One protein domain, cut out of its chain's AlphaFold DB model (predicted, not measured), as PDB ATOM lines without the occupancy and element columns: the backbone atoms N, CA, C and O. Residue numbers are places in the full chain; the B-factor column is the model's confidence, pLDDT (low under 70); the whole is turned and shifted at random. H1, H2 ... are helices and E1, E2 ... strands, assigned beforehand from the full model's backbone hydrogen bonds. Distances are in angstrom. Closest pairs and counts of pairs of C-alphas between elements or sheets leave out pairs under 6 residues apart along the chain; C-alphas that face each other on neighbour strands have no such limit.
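AT A GLANCE: This is residues 67 to 142 of the 142 residues of the protein "nardilysin-like isoform X5" of Gossypium hirsutum (UniProt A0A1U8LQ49). There is little regular structure: a small core of two parallel strands, E1 and E2, with H1 near E2, and long loops from which residues 85 to 91 and 136 to 142 stick out. The 76 printed residues, 20 of them in named elements, hold E1, H1, E2 in that order, class mixed. The whole is only just loose, close to extended, with radius of gyration of the C-alphas 16.7 A and spans 59 by 29 by 23 A.

IN THESE COORDINATES: Pass residues 67 to 94, then find C-alpha 95 at (167.448, 217.170, 167.409), where E1, residues 95 to 99, begins. H1, residues 110 to 119, runs 13.7 A. E2, residues 124 to 128, ends at (179.827, 222.214, 170.411).

HOW THE PARTS SIT: E1 and E2 are parallel at 27 degrees; N 99 and O 127 are 3.1 A apart, within hydrogen-bond range. E1, H1, E2 form a strand-helix-strand unit, parallel neighbour strands joined through a helix, with right-handed crossover. The closest C-alphas of H1 and E2, Ala 115 and Ile 124, are 7.1 A apart. In H1 every O i to N i+4 pair is within hydrogen-bond range.

THE WHOLE: The farthest C-alphas, Asp 89 and Lys 142, are 59.7 A apart. The printed part has no cut. pLDDT is under 70 in residues 67 to 75 and 120 to 142.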
ATOM      1  N   PRO A  67     197.666 223.493 169.578       69.00
ATOM      2  CA  PRO A  67     197.421 223.233 168.169       69.00
ATOM      3  C   PRO A  67     196.198 224.033 167.708       69.00
ATOM      4  O   PRO A  67     195.108 223.897 168.268       69.00
ATOM      5  N   GLU A  68     196.373 224.887 166.700       63.50
ATOM      6  CA  GLU A  68     195.264 225.637 166.116       63.50
ATOM      7  C   GLU A  68     194.478 224.742 165.155       63.50
ATOM      8  O   GLU A  68     194.866 224.527 164.005       63.50
ATOM      9  N   PHE A  69     193.325 224.250 165.601       64.56
ATOM     10  CA  PHE A  69     192.383 223.573 164.719       64.56
ATOM     11  C   PHE A  69     191.467 224.597 164.055       64.56
ATOM     12  O   PHE A  69     190.420 224.969 164.584       64.56
ATOM     13  N   LYS A  70     191.847 225.046 162.856       59.69
ATOM     14  CA  LYS A  70     190.999 225.898 162.011       59.69
ATOM     15  C   LYS A  70     189.885 225.058 161.387       59.69
ATOM     16  O   LYS A  70     189.976 224.642 160.234       59.69
ATOM     17  N   VAL A  71     188.837 224.775 162.156       62.59
ATOM     18  CA  VAL A  71     187.630 224.124 161.631       62.59
ATOM     19  C   VAL A  71     186.705 225.198 161.064       62.59
ATOM     20  O   VAL A  71     186.188 226.042 161.791       62.59
ATOM     21  N   ALA A  72     186.501 225.172 159.747       56.41
ATOM     22  CA  ALA A  72     185.591 226.083 159.069       56.41
ATOM     23  C   ALA A  72     184.133 225.614 159.235       56.41
ATOM     24  O   ALA A  72     183.648 224.779 158.474       56.41
ATOM     25  N   GLY A  73     183.428 226.191 160.211       63.91
ATOM     26  CA  GLY A  73     181.978 226.052 160.364       63.91
ATOM     27  C   GLY A  73     181.497 224.718 160.960       63.91
ATOM     28  O   GLY A  73     182.296 223.890 161.398       63.91
ATOM     29  N   PRO A  74     180.167 224.514 161.040       67.56
ATOM     30  CA  PRO A  74     179.588 223.303 161.612       67.56
ATOM     31  C   PRO A  74     179.890 222.080 160.745       67.56
ATOM     32  O   PRO A  74     179.863 222.148 159.516       67.56
ATOM     33  N   VAL A  75     180.094 220.932 161.398       69.88
ATOM     34  CA  VAL A  75     180.318 219.629 160.737       69.88
ATOM     35  C   VAL A  75     179.135 219.239 159.832       69.88
ATOM     36  O   VAL A  75     179.288 218.462 158.892       69.88
ATOM     37  N   TRP A  76     177.953 219.807 160.080       75.31
ATOM     38  CA  TRP A  76     176.713 219.524 159.368       75.31
ATOM     39  C   TRP A  76     175.970 220.810 158.975       75.31
ATOM     40  O   TRP A  76     176.166 221.879 159.551       75.31
ATOM     41  N   ARG A  77     175.110 220.720 157.952       77.88
ATOM     42  CA  ARG A  77     174.306 221.856 157.472       77.88
ATOM     43  C   ARG A  77     172.976 221.914 158.220       77.88
ATOM     44  O   ARG A  77     172.262 220.915 158.269       77.88
ATOM     45  N   ALA A  78     172.624 223.093 158.727       82.19
ATOM     46  CA  ALA A  78     171.346 223.322 159.395       82.19
ATOM     47  C   ALA A  78     170.140 223.065 158.466       82.19
ATOM     48  O   ALA A  78     170.239 223.188 157.241       82.19
ATOM     49  N   GLY A  79     168.992 222.715 159.058       84.00
ATOM     50  CA  GLY A  79     167.727 222.515 158.335       84.00
ATOM     51  C   GLY A  79     167.649 221.222 157.515       84.00
ATOM     52  O   GLY A  79     166.853 221.127 156.581       84.00
ATOM     53  N   LYS A  80     168.491 220.231 157.821       87.25
ATOM     54  CA  LYS A  80     168.458 218.907 157.192       87.25
ATOM     55  C   LYS A  80     167.832 217.881 158.127       87.25
ATOM     56  O   LYS A  80     168.163 217.833 159.305       87.25
ATOM     57  N   LEU A  81     166.956 217.048 157.568       89.31
ATOM     58  CA  LEU A  81     166.422 215.862 158.226       89.31
ATOM     59  C   LEU A  81     167.166 214.636 157.702       89.31
ATOM     60  O   LEU A  81     167.198 214.399 156.492       89.31
ATOM     61  N   TYR A  82     167.732 213.857 158.616       87.69
ATOM     62  CA  TYR A  82     168.385 212.591 158.308       87.69
ATOM     63  C   TYR A  82     167.532 211.454 158.858       87.69
ATOM     64  O   TYR A  82     167.184 211.451 160.036       87.69
ATOM     65  N   ARG A  83     167.183 210.491 158.002       90.75
ATOM     66  CA  ARG A  83     166.483 209.268 158.400       90.75
ATOM     67  C   ARG A  83     167.436 208.096 158.229       90.75
ATOM     68  O   ARG A  83     167.930 207.871 157.128       90.75
ATOM     69  N   LEU A  84     167.692 207.386 159.320       89.81
ATOM     70  CA  LEU A  84     168.600 206.245 159.367       89.81
ATOM     71  C   LEU A  84     167.808 204.991 159.732       89.81
ATOM     72  O   LEU A  84     166.893 205.052 160.552       89.81
ATOM     73  N   GLU A  85     168.148 203.869 159.106       91.00
ATOM     74  CA  GLU A  85     167.594 202.566 159.467       91.00
ATOM     75  C   GLU A  85     168.374 202.010 160.660       91.00
ATOM     76  O   GLU A  85     169.600 201.874 160.613       91.00
ATOM     77  N   ALA A  86     167.672 201.750 161.762       88.94
ATOM     78  CA  ALA A  86     168.293 201.242 162.971       88.94
ATOM     79  C   ALA A  86     168.577 199.741 162.830       88.94
ATOM     80  O   ALA A  86     167.718 198.963 162.428       88.94
ATOM     81  N   VAL A  87     169.782 199.319 163.218       91.69
ATOM     82  CA  VAL A  87     170.157 197.890 163.264       91.69
ATOM     83  C   VAL A  87     169.447 197.160 164.413       91.69
ATOM     84  O   VAL A  87     169.272 195.946 164.381       91.69
ATOM     85  N   LYS A  88     169.047 197.901 165.451       88.62
ATOM     86  CA  LYS A  88     168.282 197.403 166.599       88.62
ATOM     87  C   LYS A  88     166.858 197.937 166.531       88.62
ATOM     88  O   LYS A  88     166.631 198.989 165.938       88.62
ATOM     89  N   ASP A  89     165.936 197.264 167.209       89.44
ATOM     90  CA  ASP A  89     164.548 197.718 167.330       89.44
ATOM     91  C   ASP A  89     164.440 198.895 168.315       89.44
ATOM     92  O   ASP A  89     164.146 198.737 169.500       89.44
ATOM     93  N   VAL A  90     164.801 200.085 167.835       88.06
ATOM     94  CA  VAL A  90     164.763 201.346 168.582       88.06
ATOM     95  C   VAL A  90     164.244 202.458 167.687       88.06
ATOM     96  O   VAL A  90     164.523 202.498 166.491       88.06
ATOM     97  N   HIS A  91     163.468 203.366 168.270       86.75
ATOM     98  CA  HIS A  91     162.904 204.517 167.572       86.75
ATOM     99  C   HIS A  91     163.397 205.769 168.291       86.75
ATOM    100  O   HIS A  91     163.002 206.035 169.424       86.75
ATOM    101  N   ILE A  92     164.316 206.498 167.658       85.19
ATOM    102  CA  ILE A  92     164.994 207.648 168.259       85.19
ATOM    103  C   ILE A  92     164.804 208.852 167.340       85.19
ATOM    104  O   ILE A  92     165.052 208.765 166.137       85.19
ATOM    105  N   LEU A  93     164.370 209.970 167.917       86.75
ATOM    106  CA  LEU A  93     164.402 211.280 167.282       86.75
ATOM    107  C   LEU A  93     165.498 212.103 167.957       86.75
ATOM    108  O   LEU A  93     165.410 212.373 169.151       86.75
ATOM    109  N   GLU A  94     166.509 212.500 167.190       84.06
ATOM    110  CA  GLU A  94     167.579 213.380 167.660       84.06
ATOM    111  C   GLU A  94     167.435 214.750 167.005       84.06
ATOM    112  O   GLU A  94     167.412 214.873 165.777       84.06
ATOM    113  N   LEU A  95     167.346 215.785 167.837       84.00
ATOM    114  CA  LEU A  95     167.448 217.170 167.409       84.00
ATOM    115  C   LEU A  95     168.816 217.687 167.830       84.00
ATOM    116  O   LEU A  95     169.186 217.577 169.001       84.00
ATOM    117  N   ARG A  96     169.555 218.232 166.865       81.69
ATOM    118  CA  ARG A  96     170.886 218.792 167.084       81.69
ATOM    119  C   ARG A  96     170.893 220.265 166.732       81.69
ATOM    120  O   ARG A  96     170.199 220.692 165.808       81.69
ATOM    121  N   TRP A  97     171.718 221.016 167.449       81.38
ATOM    122  CA  TRP A  97     172.025 222.421 167.197       81.38
ATOM    123  C   TRP A  97     173.534 222.610 167.265       81.38
ATOM    124  O   TRP A  97     174.193 222.034 168.126       81.38
ATOM    125  N   ALA A  98     174.079 223.394 166.336       80.31
ATOM    126  CA  ALA A  98     175.488 223.754 166.353       80.31
ATOM    127  C   ALA A  98     175.662 225.008 167.211       80.31
ATOM    128  O   ALA A  98     175.173 226.077 166.841       80.31
ATOM    129  N   LEU A  99     176.350 224.869 168.343       79.12
ATOM    130  CA  LEU A  99     176.655 225.987 169.232       79.12
ATOM    131  C   LEU A  99     178.094 226.479 169.031       79.12
ATOM    132  O   LEU A  99     178.981 225.666 168.746       79.12
ATOM    133  N   PRO A 100     178.351 227.790 169.206       78.25
ATOM    134  CA  PRO A 100     179.717 228.292 169.300       78.25
ATOM    135  C   PRO A 100     180.416 227.707 170.535       78.25
ATOM    136  O   PRO A 100     179.773 227.148 171.425       78.25
ATOM    137  N   CYS A 101     181.740 227.848 170.618       77.44
ATOM    138  CA  CYS A 101     182.452 227.433 171.822       77.44
ATOM    139  C   CYS A 101     182.035 228.294 173.023       77.44
ATOM    140  O   CYS A 101     182.210 229.511 173.001       77.44
ATOM    141  N   LEU A 102     181.519 227.656 174.077       81.44
ATOM    142  CA  LEU A 102     181.063 228.327 175.301       81.44
ATOM    143  C   LEU A 102     182.088 228.267 176.440       81.44
ATOM    144  O   LEU A 102     181.790 228.694 177.549       81.44
ATOM    145  N   LEU A 103     183.313 227.797 176.173       81.69
ATOM    146  CA  LEU A 103     184.354 227.630 177.196       81.69
ATOM    147  C   LEU A 103     184.655 228.935 177.958       81.69
ATOM    148  O   LEU A 103     184.830 228.903 179.170       81.69
ATOM    149  N   GLN A 104     184.614 230.089 177.282       84.00
ATOM    150  CA  GLN A 104     184.792 231.405 177.921       84.00
ATOM    151  C   GLN A 104     183.702 231.728 178.959       84.00
ATOM    152  O   GLN A 104     183.917 232.511 179.879       84.00
ATOM    153  N   ALA A 105     182.522 231.123 178.822       85.62
ATOM    154  CA  ALA A 105     181.395 231.263 179.734       85.62
ATOM    155  C   ALA A 105     181.236 230.040 180.657       85.62
ATOM    156  O   ALA A 105     180.168 229.865 181.245       85.62
ATOM    157  N   TYR A 106     182.285 229.224 180.831       84.62
ATOM    158  CA  TYR A 106     182.250 227.978 181.606       84.62
ATOM    159  C   TYR A 106     181.618 228.135 182.997       84.62
ATOM    160  O   TYR A 106     180.844 227.284 183.424       84.62
ATOM    161  N   LEU A 107     181.892 229.240 183.701       89.44
ATOM    162  CA  LEU A 107     181.326 229.484 185.036       89.44
ATOM    163  C   LEU A 107     179.817 229.768 185.019       89.44
ATOM    164  O   LEU A 107     179.135 229.478 185.998       89.44
ATOM    165  N   GLN A 108     179.297 230.336 183.930       90.06
ATOM    166  CA  GLN A 108     177.870 230.639 183.777       90.06
ATOM    167  C   GLN A 108     177.066 229.398 183.374       90.06
ATOM    168  O   GLN A 108     175.861 229.362 183.609       90.06
ATOM    169  N   LYS A 109     177.731 228.395 182.782       86.12
ATOM    170  CA  LYS A 109     177.136 227.134 182.308       86.12
ATOM    171  C   LYS A 109     175.851 227.330 181.481       86.12
ATOM    172  O   LYS A 109     174.828 226.700 181.771       86.12
ATOM    173  N   PRO A 110     175.853 228.222 180.471       86.31
ATOM    174  CA  PRO A 110     174.656 228.511 179.680       86.31
ATOM    175  C   PRO A 110     174.076 227.263 178.995       86.31
ATOM    176  O   PRO A 110     172.858 227.131 178.874       86.31
ATOM    177  N   GLU A 111     174.928 226.326 178.582       82.88
ATOM    178  CA  GLU A 111     174.540 225.043 178.006       82.88
ATOM    179  C   GLU A 111     173.775 224.153 178.984       82.88
ATOM    180  O   GLU A 111     172.746 223.597 178.601       82.88
ATOM    181  N   ASP A 112     174.225 224.061 180.238       83.31
ATOM    182  CA  ASP A 112     173.580 223.237 181.262       83.31
ATOM    183  C   ASP A 112     172.204 223.810 181.593       83.31
ATOM    184  O   ASP A 112     171.239 223.067 181.762       83.31
ATOM    185  N   TYR A 113     172.088 225.140 181.633       86.06
ATOM    186  CA  TYR A 113     170.811 225.809 181.853       86.06
ATOM    187  C   TYR A 113     169.806 225.513 180.728       86.06
ATOM    188  O   TYR A 113     168.658 225.153 180.996       86.06
ATOM    189  N   LEU A 114     170.234 225.612 179.464       83.50
ATOM    190  CA  LEU A 114     169.391 225.284 178.309       83.50
ATOM    191  C   LEU A 114     169.032 223.796 178.268       83.50
ATOM    192  O   LEU A 114     167.871 223.453 178.042       83.50
ATOM    193  N   ALA A 115     170.005 222.918 178.515       82.19
ATOM    194  CA  ALA A 115     169.790 221.480 178.572       82.19
ATOM    195  C   ALA A 115     168.828 221.106 179.704       82.19
ATOM    196  O   ALA A 115     167.984 220.242 179.513       82.19
ATOM    197  N   HIS A 116     168.895 221.781 180.852       82.62
ATOM    198  CA  HIS A 116     167.957 221.572 181.947       82.62
ATOM    199  C   HIS A 116     166.529 221.987 181.567       82.62
ATOM    200  O   HIS A 116     165.589 221.228 181.792       82.62
ATOM    201  N   LEU A 117     166.369 223.161 180.946       83.94
ATOM    202  CA  LEU A 117     165.057 223.676 180.553       83.94
ATOM    203  C   LEU A 117     164.394 222.815 179.470       83.94
ATOM    204  O   LEU A 117     163.196 222.556 179.532       83.94
ATOM    205  N   LEU A 118     165.166 222.383 178.474       80.62
ATOM    206  CA  LEU A 118     164.643 221.611 177.347       80.62
ATOM    207  C   LEU A 118     164.606 220.099 177.626       80.62
ATOM    208  O   LEU A 118     163.794 219.375 177.051       80.62
ATOM    209  N   GLY A 119     165.489 219.633 178.508       70.12
ATOM    210  CA  GLY A 119     165.698 218.230 178.857       70.12
ATOM    211  C   GLY A 119     164.616 217.626 179.743       70.12
ATOM    212  O   GLY A 119     164.553 216.406 179.869       70.12
ATOM    213  N   HIS A 120     163.762 218.457 180.350       64.12
ATOM    214  CA  HIS A 120     162.662 217.993 181.194       64.12
ATOM    215  C   HIS A 120     161.681 217.092 180.421       64.12
ATOM    216  O   HIS A 120     161.214 216.095 180.964       64.12
ATOM    217  N   ASP A 121     161.443 217.400 179.140       56.00
ATOM    218  CA  ASP A 121     160.455 216.697 178.310       56.00
ATOM    219  C   ASP A 121     161.063 216.019 177.063       56.00
ATOM    220  O   ASP A 121     160.400 215.202 176.419       56.00
ATOM    221  N   PHE A 122     162.322 216.316 176.705       56.72
ATOM    222  CA  PHE A 122     162.958 215.831 175.472       56.72
ATOM    223  C   PHE A 122     164.430 215.456 175.663       56.72
ATOM    224  O   PHE A 122     165.163 216.088 176.411       56.72
ATOM    225  N   ARG A 123     164.917 214.468 174.904       57.62
ATOM    226  CA  ARG A 123     166.356 214.192 174.799       57.62
ATOM    227  C   ARG A 123     166.954 215.065 173.693       57.62
ATOM    228  O   ARG A 123     166.733 214.800 172.515       57.62
ATOM    229  N   ILE A 124     167.691 216.102 174.081       61.19
ATOM    230  CA  ILE A 124     168.380 217.026 173.170       61.19
ATOM    231  C   ILE A 124     169.888 216.833 173.285       61.19
ATOM    232  O   ILE A 124     170.420 216.754 174.390       61.19
ATOM    233  N   GLU A 125     170.571 216.785 172.143       63.59
ATOM    234  CA  GLU A 125     172.030 216.785 172.070       63.59
ATOM    235  C   GLU A 125     172.500 218.109 171.462       63.59
ATOM    236  O   GLU A 125     172.046 218.521 170.389       63.59
ATOM    237  N   MET A 126     173.380 218.809 172.175       64.75
ATOM    238  CA  MET A 126     173.965 220.061 171.709       64.75
ATOM    239  C   MET A 126     175.417 219.809 171.326       64.75
ATOM    240  O   MET A 126     176.241 219.464 172.171       64.75
ATOM    241  N   ASP A 127     175.714 219.977 170.038       57.84
ATOM    242  CA  ASP A 127     177.050 219.758 169.497       57.84
ATOM    243  C   ASP A 127     177.838 221.070 169.555       57.84
ATOM    244  O   ASP A 127     177.498 222.062 168.895       57.84
ATOM    245  N   PHE A 128     178.929 221.068 170.318       56.22
ATOM    246  CA  PHE A 128     179.827 222.214 170.411       56.22
ATOM    247  C   PHE A 128     180.807 222.240 169.245       56.22
ATOM    248  O   PHE A 128     181.500 221.264 168.943       56.22
ATOM    249  N   GLN A 129     180.917 223.399 168.603       53.94
ATOM    250  CA  GLN A 129     181.937 223.624 167.593       53.94
ATOM    251  C   GLN A 129     183.308 223.795 168.257       53.94
ATOM    252  O   GLN A 129     183.623 224.843 168.821       53.94
ATOM    253  N   LEU A 130     184.161 222.778 168.120       47.75
ATOM    254  CA  LEU A 130     185.539 222.795 168.628       47.75
ATOM    255  C   LEU A 130     186.416 223.891 167.988       47.75
ATOM    256  O   LEU A 130     187.410 224.304 168.576       47.75
ATOM    257  N   GLY A 131     186.037 224.401 166.809       46.03
ATOM    258  CA  GLY A 131     186.804 225.410 166.065       46.03
ATOM    259  C   GLY A 131     186.875 226.805 166.703       46.03
ATOM    260  O   GLY A 131     187.597 227.650 166.186       46.03
ATOM    261  N   GLY A 132     186.138 227.065 167.793       45.12
ATOM    262  CA  GLY A 132     186.073 228.378 168.452       45.12
ATOM    263  C   GLY A 132     186.720 228.464 169.840       45.12
ATOM    264  O   GLY A 132     186.680 229.528 170.445       45.12
ATOM    265  N   CYS A 133     187.293 227.381 170.374       50.16
ATOM    266  CA  CYS A 133     187.769 227.327 171.767       50.16
ATOM    267  C   CYS A 133     189.200 227.857 171.986       50.16
ATOM    268  O   CYS A 133     189.880 227.451 172.929       50.16
ATOM    269  N   ILE A 134     189.681 228.742 171.110       49.69
ATOM    270  CA  ILE A 134     191.025 229.317 171.204       49.69
ATOM    271  C   ILE A 134     190.948 230.577 172.072       49.69
ATOM    272  O   ILE A 134     190.468 231.619 171.631       49.69
ATOM    273  N   GLU A 135     191.413 230.482 173.315       45.06
ATOM    274  CA  GLU A 135     191.705 231.663 174.132       45.06
ATOM    275  C   GLU A 135     192.983 232.347 173.616       45.06
ATOM    276  O   GLU A 135     193.993 231.658 173.426       45.06
ATOM    277  N   PRO A 136     192.998 233.679 173.410       36.47
ATOM    278  CA  PRO A 136     194.252 234.421 173.403       36.47
ATOM    279  C   PRO A 136     194.888 234.269 174.789       36.47
ATOM    280  O   PRO A 136     194.211 234.446 175.796       36.47
ATOM    281  N   GLY A 137     196.162 233.873 174.829       37.00
ATOM    282  CA  GLY A 137     196.857 233.516 176.065       37.00
ATOM    283  C   GLY A 137     196.670 234.548 177.174       37.00
ATOM    284  O   GLY A 137     197.099 235.692 177.038       37.00
ATOM    285  N   GLU A 138     196.061 234.125 178.281       30.95
ATOM    286  CA  GLU A 138     196.121 234.867 179.531       30.95
ATOM    287  C   GLU A 138     197.568 234.833 180.029       30.95
ATOM    288  O   GLU A 138     198.073 233.828 180.536       30.95
ATOM    289  N   VAL A 139     198.262 235.952 179.829       30.31
ATOM    290  CA  VAL A 139     199.432 236.308 180.621       30.31
ATOM    291  C   VAL A 139     198.913 236.534 182.036       30.31
ATOM    292  O   VAL A 139     198.238 237.526 182.302       30.31
ATOM    293  N   TYR A 140     199.197 235.599 182.938       29.67
ATOM    294  CA  TYR A 140     199.104 235.868 184.365       29.67
ATOM    295  C   TYR A 140     200.221 236.860 184.699       29.67
ATOM    296  O   TYR A 140     201.378 236.465 184.863       29.67
ATOM    297  N   ASP A 141     199.886 238.150 184.726       28.25
ATOM    298  CA  ASP A 141     200.723 239.150 185.381       28.25
ATOM    299  C   ASP A 141     200.787 238.814 186.878       28.25
ATOM    300  O   ASP A 141     199.778 238.461 187.498       28.25
ATOM    301  N   LYS A 142     202.005 238.851 187.420       31.84
ATOM    302  CA  LYS A 142     202.286 238.667 188.849       31.84
ATOM    303  C   LYS A 142     201.821 239.858 189.674       31.84
ATOM    304  O   LYS A 142     201.970 241.000 189.189       31.84
TER     305      LYS A 142